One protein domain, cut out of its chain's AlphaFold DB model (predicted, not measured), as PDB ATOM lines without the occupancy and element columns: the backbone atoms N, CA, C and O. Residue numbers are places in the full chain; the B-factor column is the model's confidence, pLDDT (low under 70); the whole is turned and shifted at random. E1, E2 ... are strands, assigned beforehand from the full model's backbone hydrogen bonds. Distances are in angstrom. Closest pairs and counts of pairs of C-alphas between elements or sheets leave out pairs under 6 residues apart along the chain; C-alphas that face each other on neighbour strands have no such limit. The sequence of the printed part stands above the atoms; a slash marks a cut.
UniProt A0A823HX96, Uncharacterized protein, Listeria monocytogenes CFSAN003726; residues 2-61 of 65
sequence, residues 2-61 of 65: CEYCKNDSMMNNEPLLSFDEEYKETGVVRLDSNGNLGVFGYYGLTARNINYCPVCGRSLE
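AT A GLANCE: This is residues 2 to 61 of the 65 residues of an uncharacterized protein of Listeria monocytogenes CFSAN003726 (UniProt A0A823HX96). One twisted sheet of four strands winds back and forth as a meander, each strand the antiparallel neighbour of the one before, and the two stretches before and after it gather beyond one end of the strands. The long axis of the sheet's strands and these two stretches together make a rod, spanning 41 by 18 by 14 A. The printed part has 60 residues with no named helix and four named strands, E1, E2, E3 and E4, in that order along the chain and across the antiparallel sheet. The class is all strand, though just 27 of the 60 residues are in named elements. The whole is only just loose, close to compact, with a radius of gyration of the C-alphas of 12.8 A.

HOW THE PARTS SIT: After residues 2 to 14, E1, residues 15 to 21, forms a hairpin with E2, residues 24 to 31, antiparallel at 162 degrees; N 16 and O 29 are within hydrogen-bond range at 2.8 A. E2 forms a hairpin with E3, residues 36 to 41, at 167 degrees, with N 30 and O 38 2.8 A apart. E3 forms a hairpin with E4, residues 44 to 49, at 167 degrees, with N 39 and O 46 2.8 A apart. The edge strands E1 and E4 are apart.

IN THESE COORDINATES: E1 begins at C-alpha 15 (-6.792, -27.945, -31.528) and is 16.7 A long. E2 is the longest strand, 22.5 A. E3 is 15.7 A long, and E4 is 16.8 A, ending at C-alpha 49 (-15.343, -30.114, -17.345).

THE WHOLE: The C-alphas of Tyr 4 and Tyr 23 are the two farthest apart, at 41.2 A, while those of Cys 2 and Glu 61 are 8.0 A apart. The printed part has no cut, and its three links are tight. Residues 2 to 14 and 50 to 61 hold no named element. Mean pLDDT of the printed part is 70.5, with 23 residues under 70, among them residues 6 to 13 and 20 to 26.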
ATOM      1  N   CYS A   2     -23.093 -31.918 -27.274       70.69
ATOM      2  CA  CYS A   2     -24.332 -31.128 -27.322       70.69
ATOM      3  C   CYS A   2     -25.359 -31.757 -28.268       70.69
ATOM      4  O   CYS A   2     -25.101 -31.897 -29.464       70.69
ATOM      5  N   GLU A   3     -26.547 -32.065 -27.748       70.69
ATOM      6  CA  GLU A   3     -27.603 -32.720 -28.517       70.69
ATOM      7  C   GLU A   3     -28.115 -31.902 -29.711       70.69
ATOM      8  O   GLU A   3     -28.660 -32.451 -30.666       70.69
ATOM      9  N   TYR A   4     -27.924 -30.586 -29.662       69.38
ATOM     10  CA  TYR A   4     -28.353 -29.652 -30.700       69.38
ATOM     11  C   TYR A   4     -27.282 -29.450 -31.771       69.38
ATOM     12  O   TYR A   4     -27.604 -29.215 -32.932       69.38
ATOM     13  N   CYS A   5     -26.009 -29.590 -31.400       71.81
ATOM     14  CA  CYS A   5     -24.874 -29.487 -32.312       71.81
ATOM     15  C   CYS A   5     -24.423 -30.857 -32.828       71.81
ATOM     16  O   CYS A   5     -23.309 -30.936 -33.327       71.81
ATOM     17  N   LYS A   6     -25.260 -31.908 -32.702       60.03
ATOM     18  CA  LYS A   6     -25.024 -33.356 -32.947       60.03
ATOM     19  C   LYS A   6     -24.157 -33.756 -34.159       60.03
ATOM     20  O   LYS A   6     -23.783 -34.916 -34.239       60.03
ATOM     21  N   ASN A   7     -23.828 -32.839 -35.069       54.97
ATOM     22  CA  ASN A   7     -23.041 -33.063 -36.281       54.97
ATOM     23  C   ASN A   7     -21.830 -32.136 -36.472       54.97
ATOM     24  O   ASN A   7     -21.124 -32.299 -37.462       54.97
ATOM     25  N   ASP A   8     -21.537 -31.210 -35.557       53.84
ATOM     26  CA  ASP A   8     -20.313 -30.405 -35.634       53.84
ATOM     27  C   ASP A   8     -19.172 -31.133 -34.909       53.84
ATOM     28  O   ASP A   8     -18.651 -30.720 -33.872       53.84
ATOM     29  N   SER A   9     -18.802 -32.298 -35.450       52.53
ATOM     30  CA  SER A   9     -17.649 -33.087 -34.994       52.53
ATOM     31  C   SER A   9     -16.319 -32.348 -35.176       52.53
ATOM     32  O   SER A   9     -15.299 -32.826 -34.689       52.53
ATOM     33  N   MET A  10     -16.333 -31.192 -35.850       53.69
ATOM     34  CA  MET A  10     -15.171 -30.353 -36.151       53.69
ATOM     35  C   MET A  10     -14.432 -29.822 -34.917       53.69
ATOM     36  O   MET A  10     -13.359 -29.256 -35.067       53.69
ATOM     37  N   MET A  11     -14.973 -29.990 -33.708       62.22
ATOM     38  CA  MET A  11     -14.304 -29.568 -32.473       62.22
ATOM     39  C   MET A  11     -13.930 -30.715 -31.532       62.22
ATOM     40  O   MET A  11     -13.357 -30.447 -30.481       62.22
ATOM     41  N   ASN A  12     -14.232 -31.976 -31.869       67.25
ATOM     42  CA  ASN A  12     -13.884 -33.094 -30.990       67.25
ATOM     43  C   ASN A  12     -12.396 -33.440 -31.113       67.25
ATOM     44  O   ASN A  12     -11.959 -33.959 -32.137       67.25
ATOM     45  N   ASN A  13     -11.639 -33.187 -30.049       67.44
ATOM     46  CA  ASN A  13     -10.187 -33.335 -29.955       67.44
ATOM     47  C   ASN A  13      -9.373 -32.522 -30.973       67.44
ATOM     48  O   ASN A  13      -8.151 -32.680 -31.043       67.44
ATOM     49  N   GLU A  14     -10.015 -31.608 -31.694       75.75
ATOM     50  CA  GLU A  14      -9.329 -30.669 -32.571       75.75
ATOM     51  C   GLU A  14      -8.655 -29.555 -31.742       75.75
ATOM     52  O   GLU A  14      -9.206 -29.113 -30.724       75.75
ATOM     53  N   PRO A  15      -7.451 -29.098 -32.135       75.06
ATOM     54  CA  PRO A  15      -6.792 -27.945 -31.528       75.06
ATOM     55  C   PRO A  15      -7.647 -26.676 -31.657       75.06
ATOM     56  O   PRO A  15      -7.822 -26.144 -32.749       75.06
ATOM     57  N   LEU A  16      -8.143 -26.153 -30.536       76.44
ATOM     58  CA  LEU A  16      -8.864 -24.876 -30.484       76.44
ATOM     59  C   LEU A  16      -7.908 -23.686 -30.450       76.44
ATOM     60  O   LEU A  16      -8.149 -22.652 -31.068       76.44
ATOM     61  N   LEU A  17      -6.825 -23.833 -29.691       75.69
ATOM     62  CA  LEU A  17      -5.783 -22.834 -29.558       75.69
ATOM     63  C   LEU A  17      -4.447 -23.554 -29.457       75.69
ATOM     64  O   LEU A  17      -4.300 -24.509 -28.694       75.69
ATOM     65  N   SER A  18      -3.488 -23.065 -30.225       76.38
ATOM     66  CA  SER A  18      -2.096 -23.469 -30.163       76.38
ATOM     67  C   SER A  18      -1.295 -22.249 -29.747       76.38
ATOM     68  O   SER A  18      -1.479 -21.175 -30.328       76.38
ATOM     69  N   PHE A  19      -0.460 -22.381 -28.727       74.12
ATOM     70  CA  PHE A  19       0.399 -21.296 -28.278       74.12
ATOM     71  C   PHE A  19       1.815 -21.810 -28.063       74.12
ATOM     72  O   PHE A  19       2.031 -22.877 -27.492       74.12
ATOM     73  N   ASP A  20       2.759 -21.014 -28.540       69.12
ATOM     74  CA  ASP A  20       4.191 -21.222 -28.400       69.12
ATOM     75  C   ASP A  20       4.720 -20.009 -27.635       69.12
ATOM     76  O   ASP A  20       4.424 -18.865 -27.996       69.12
ATOM     77  N   GLU A  21       5.482 -20.236 -26.569       61.38
ATOM     78  CA  GLU A  21       6.432 -19.216 -26.134       61.38
ATOM     79  C   GLU A  21       7.678 -19.405 -26.989       61.38
ATOM     80  O   GLU A  21       8.131 -20.534 -27.170       61.38
ATOM     81  N   GLU A  22       8.240 -18.318 -27.517       53.09
ATOM     82  CA  GLU A  22       9.518 -18.360 -28.226       53.09
ATOM     83  C   GLU A  22      10.510 -19.193 -27.381       53.09
ATOM     84  O   GLU A  22      10.772 -18.862 -26.223       53.09
ATOM     85  N   TYR A  23      10.996 -20.313 -27.934       52.50
ATOM     86  CA  TYR A  23      11.883 -21.300 -27.289       52.50
ATOM     87  C   TYR A  23      11.267 -22.321 -26.296       52.50
ATOM     88  O   TYR A  23      12.027 -22.985 -25.582       52.50
ATOM     89  N   LYS A  24       9.943 -22.538 -26.261       59.47
ATOM     90  CA  LYS A  24       9.303 -23.664 -25.537       59.47
ATOM     91  C   LYS A  24       8.231 -24.345 -26.388       59.47
ATOM     92  O   LYS A  24       7.522 -23.666 -27.106       59.47
ATOM     93  N   GLU A  25       8.123 -25.673 -26.275       63.94
ATOM     94  CA  GLU A  25       7.172 -26.498 -27.040       63.94
ATOM     95  C   GLU A  25       5.709 -26.040 -26.935       63.94
ATOM     96  O   GLU A  25       5.239 -25.587 -25.887       63.94
ATOM     97  N   THR A  26       4.987 -26.286 -28.026       69.31
ATOM     98  CA  THR A  26       3.621 -25.841 -28.273       69.31
ATOM     99  C   THR A  26       2.605 -26.472 -27.320       69.31
ATOM    100  O   THR A  26       2.402 -27.690 -27.303       69.31
ATOM    101  N   GLY A  27       1.914 -25.626 -26.558       77.31
ATOM    102  CA  GLY A  27       0.742 -26.006 -25.775       77.31
ATOM    103  C   GLY A  27      -0.511 -26.018 -26.648       77.31
ATOM    104  O   GLY A  27      -0.745 -25.090 -27.424       77.31
ATOM    105  N   VAL A  28      -1.334 -27.060 -26.514       80.31
ATOM    106  CA  VAL A  28      -2.555 -27.228 -27.314       80.31
ATOM    107  C   VAL A  28      -3.779 -27.320 -26.415       80.31
ATOM    108  O   VAL A  28      -3.847 -28.161 -25.521       80.31
ATOM    109  N   VAL A  29      -4.781 -26.488 -26.684       80.50
ATOM    110  CA  VAL A  29      -6.103 -26.575 -26.056       80.50
ATOM    111  C   VAL A  29      -7.021 -27.401 -26.948       80.50
ATOM    112  O   VAL A  29      -7.118 -27.121 -28.141       80.50
ATOM    113  N   ARG A  30      -7.704 -28.398 -26.389       80.94
ATOM    114  CA  ARG A  30      -8.682 -29.235 -27.099       80.94
ATOM    115  C   ARG A  30      -9.956 -29.367 -26.286       80.94
ATOM    116  O   ARG A  30      -9.927 -29.276 -25.060       80.94
ATOM    117  N   LEU A  31     -11.052 -29.633 -26.977       78.00
ATOM    118  CA  LEU A  31     -12.325 -29.985 -26.371       78.00
ATOM    119  C   LEU A  31     -12.686 -31.415 -26.755       78.00
ATOM    120  O   LEU A  31     -12.656 -31.742 -27.935       78.00
ATOM    121  N   ASP A  32     -13.073 -32.252 -25.800       72.94
ATOM    122  CA  ASP A  32     -13.614 -33.571 -26.120       72.94
ATOM    123  C   ASP A  32     -15.149 -33.570 -26.242       72.94
ATOM    124  O   ASP A  32     -15.866 -32.663 -25.804       72.94
ATOM    125  N   SER A  33     -15.681 -34.634 -26.841       65.75
ATOM    126  CA  SER A  33     -17.121 -34.845 -26.998       65.75
ATOM    127  C   SER A  33     -17.890 -34.944 -25.679       65.75
ATOM    128  O   SER A  33     -19.116 -34.818 -25.698       65.75
ATOM    129  N   ASN A  34     -17.216 -35.152 -24.552       69.19
ATOM    130  CA  ASN A  34     -17.818 -35.259 -23.225       69.19
ATOM    131  C   ASN A  34     -17.881 -33.902 -22.513       69.19
ATOM    132  O   ASN A  34     -18.439 -33.815 -21.426       69.19
ATOM    133  N   GLY A  35     -17.380 -32.834 -23.140       67.56
ATOM    134  CA  GLY A  35     -17.334 -31.515 -22.524       67.56
ATOM    135  C   GLY A  35     -16.112 -31.322 -21.629       67.56
ATOM    136  O   GLY A  35     -16.137 -30.452 -20.769       67.56
ATOM    137  N   ASN A  36     -15.027 -32.073 -21.812       76.00
ATOM    138  CA  ASN A  36     -13.754 -31.734 -21.182       76.00
ATOM    139  C   ASN A  36     -12.983 -30.749 -22.057       76.00
ATOM    140  O   ASN A  36     -12.664 -31.037 -23.210       76.00
ATOM    141  N   LEU A  37     -12.615 -29.611 -21.476       79.69
ATOM    142  CA  LEU A  37     -11.613 -28.707 -22.020       79.69
ATOM    143  C   LEU A  37     -10.245 -29.095 -21.448       79.69
ATOM    144  O   LEU A  37      -9.999 -28.953 -20.248       79.69
ATOM    145  N   GLY A  38      -9.369 -29.608 -22.305       78.38
ATOM    146  CA  GLY A  38      -8.025 -30.053 -21.949       78.38
ATOM    147  C   GLY A  38      -6.947 -29.125 -22.493       78.38
ATOM    148  O   GLY A  38      -6.979 -28.750 -23.663       78.38
ATOM    149  N   VAL A  39      -5.966 -28.794 -21.658       75.62
ATOM    150  CA  VAL A  39      -4.691 -28.196 -22.068       75.62
ATOM    151  C   VAL A  39      -3.634 -29.295 -22.048       75.62
ATOM    152  O   VAL A  39      -3.395 -29.924 -21.013       75.62
ATOM    153  N   PHE A  40      -3.026 -29.528 -23.206       74.12
ATOM    154  CA  PHE A  40      -2.028 -30.559 -23.450       74.12
ATOM    155  C   PHE A  40      -0.673 -29.892 -23.693       74.12
ATOM    156  O   PHE A  40      -0.540 -29.070 -24.598       74.12
ATOM    157  N   GLY A  41       0.332 -30.264 -22.903       71.56
ATOM    158  CA  GLY A  41       1.729 -29.887 -23.117       71.56
ATOM    159  C   GLY A  41       2.676 -30.936 -22.530       71.56
ATOM    160  O   GLY A  41       2.238 -31.849 -21.829       71.56
ATOM    161  N   TYR A  42       3.980 -30.808 -22.791       65.88
ATOM    162  CA  TYR A  42       4.996 -31.786 -22.363       65.88
ATOM    163  C   TYR A  42       5.027 -32.024 -20.842       65.88
ATOM    164  O   TYR A  42       5.288 -33.129 -20.375       65.88
ATOM    165  N   TYR A  43       4.723 -30.986 -20.057       64.50
ATOM    166  CA  TYR A  43       4.787 -31.017 -18.591       64.50
ATOM    167  C   TYR A  43       3.516 -31.539 -17.913       64.50
ATOM    168  O   TYR A  43       3.485 -31.654 -16.687       64.50
ATOM    169  N   GLY A  44       2.473 -31.862 -18.679       64.38
ATOM    170  CA  GLY A  44       1.276 -32.481 -18.135       64.38
ATOM    171  C   GLY A  44      -0.003 -32.150 -18.886       64.38
ATOM    172  O   GLY A  44      -0.066 -31.276 -19.751       64.38
ATOM    173  N   LEU A  45      -1.045 -32.876 -18.499       73.00
ATOM    174  CA  LEU A  45      -2.406 -32.701 -18.974       73.00
ATOM    175  C   LEU A  45      -3.228 -32.076 -17.851       73.00
ATOM    176  O   LEU A  45      -3.312 -32.631 -16.756       73.00
ATOM    177  N   THR A  46      -3.840 -30.927 -18.124       75.50
ATOM    178  CA  THR A  46      -4.856 -30.342 -17.239       75.50
ATOM    179  C   THR A  46      -6.179 -30.322 -17.982       75.50
ATOM    180  O   THR A  46      -6.295 -29.648 -18.999       75.50
ATOM    181  N   ALA A  47      -7.177 -31.043 -17.474       75.56
ATOM    182  CA  ALA A  47      -8.527 -31.055 -18.028       75.56
ATOM    183  C   ALA A  47      -9.542 -30.510 -17.017       75.56
ATOM    184  O   ALA A  47      -9.422 -30.730 -15.807       75.56
ATOM    185  N   ARG A  48     -10.537 -29.779 -17.518       75.62
ATOM    186  CA  ARG A  48     -11.682 -29.280 -16.751       75.62
ATOM    187  C   ARG A  48     -12.969 -29.580 -17.509       75.62
ATOM    188  O   ARG A  48     -13.025 -29.358 -18.714       75.62
ATOM    189  N   ASN A  49     -13.997 -30.021 -16.791       75.44
ATOM    190  CA  ASN A  49     -15.343 -30.114 -17.345       75.44
ATOM    191  C   ASN A  49     -15.878 -28.710 -17.643       75.44
ATOM    192  O   ASN A  49     -15.727 -27.793 -16.830       75.44
ATOM    193  N   ILE A  50     -16.503 -28.557 -18.803       75.94
ATOM    194  CA  ILE A  50     -17.312 -27.404 -19.160       75.94
ATOM    195  C   ILE A  50     -18.776 -27.835 -19.203       75.94
ATOM    196  O   ILE A  50     -19.122 -28.849 -19.796       75.94
ATOM    197  N   ASN A  51     -19.649 -27.023 -18.616       76.50
ATOM    198  CA  ASN A  51     -21.077 -27.343 -18.519       76.50
ATOM    199  C   ASN A  51     -21.883 -26.698 -19.658       76.50
ATOM    200  O   ASN A  51     -23.107 -26.615 -19.604       76.50
ATOM    201  N   TYR A  52     -21.199 -26.193 -20.688       77.12
ATOM    202  CA  TYR A  52     -21.796 -25.477 -21.811       77.12
ATOM    203  C   TYR A  52     -21.161 -25.916 -23.128       77.12
ATOM    204  O   TYR A  52     -19.969 -26.200 -23.204       77.12
ATOM    205  N   CYS A  53     -21.959 -25.948 -24.189       75.44
ATOM    206  CA  CYS A  53     -21.507 -26.216 -25.539       75.44
ATOM    207  C   CYS A  53     -20.726 -25.004 -26.065       75.44
ATOM    208  O   CYS A  53     -21.302 -23.920 -26.155       75.44
ATOM    209  N   PRO A  54     -19.467 -25.156 -26.497       70.25
ATOM    210  CA  PRO A  54     -18.679 -24.026 -26.986       70.25
ATOM    211  C   PRO A  54     -19.104 -23.541 -28.378       70.25
ATOM    212  O   PRO A  54     -18.705 -22.457 -28.783       70.25
ATOM    213  N   VAL A  55     -19.936 -24.305 -29.096       74.50
ATOM    214  CA  VAL A  55     -20.468 -23.918 -30.413       74.50
ATOM    215  C   VAL A  55     -21.730 -23.063 -30.276       74.50
ATOM    216  O   VAL A  55     -21.843 -22.021 -30.912       74.50
ATOM    217  N   CYS A  56     -22.692 -23.484 -29.444       77.38
ATOM    218  CA  CYS A  56     -24.001 -22.821 -29.343       77.38
ATOM    219  C   CYS A  56     -24.310 -22.186 -27.977       77.38
ATOM    220  O   CYS A  56     -25.388 -21.620 -27.803       77.38
ATOM    221  N   GLY A  57     -23.415 -22.310 -26.993       74.00
ATOM    222  CA  GLY A  57     -23.561 -21.739 -25.648       74.00
ATOM    223  C   GLY A  57     -24.608 -22.408 -24.752       74.00
ATOM    224  O   GLY A  57     -24.775 -22.003 -23.605       74.00
ATOM    225  N   ARG A  58     -25.331 -23.423 -25.241       78.88
ATOM    226  CA  ARG A  58     -26.338 -24.149 -24.447       78.88
ATOM    227  C   ARG A  58     -25.679 -25.006 -23.380       78.88
ATOM    228  O   ARG A  58     -24.593 -25.521 -23.617       78.88
ATOM    229  N   SER A  59     -26.352 -25.208 -22.252       78.12
ATOM    230  CA  SER A  59     -25.887 -26.153 -21.238       78.12
ATOM    231  C   SER A  59     -25.704 -27.545 -21.845       78.12
ATOM    232  O   SER A  59     -26.544 -28.006 -22.623       78.12
ATOM    233  N   LEU A  60     -24.590 -28.193 -21.518       73.31
ATOM    234  CA  LEU A  60     -24.457 -29.632 -21.700       73.31
ATOM    235  C   LEU A  60     -25.224 -30.253 -20.536       73.31
ATOM    236  O   LEU A  60     -25.019 -29.842 -19.400       73.31
ATOM    237  N   GLU A  61     -26.181 -31.135 -20.819       66.38
ATOM    238  CA  GLU A  61     -26.844 -31.867 -19.742       66.38
ATOM    239  C   GLU A  61     -25.774 -32.682 -19.015       66.38
ATOM    240  O   GLU A  61     -25.031 -33.432 -19.653       66.38
TER     241      GLU A  61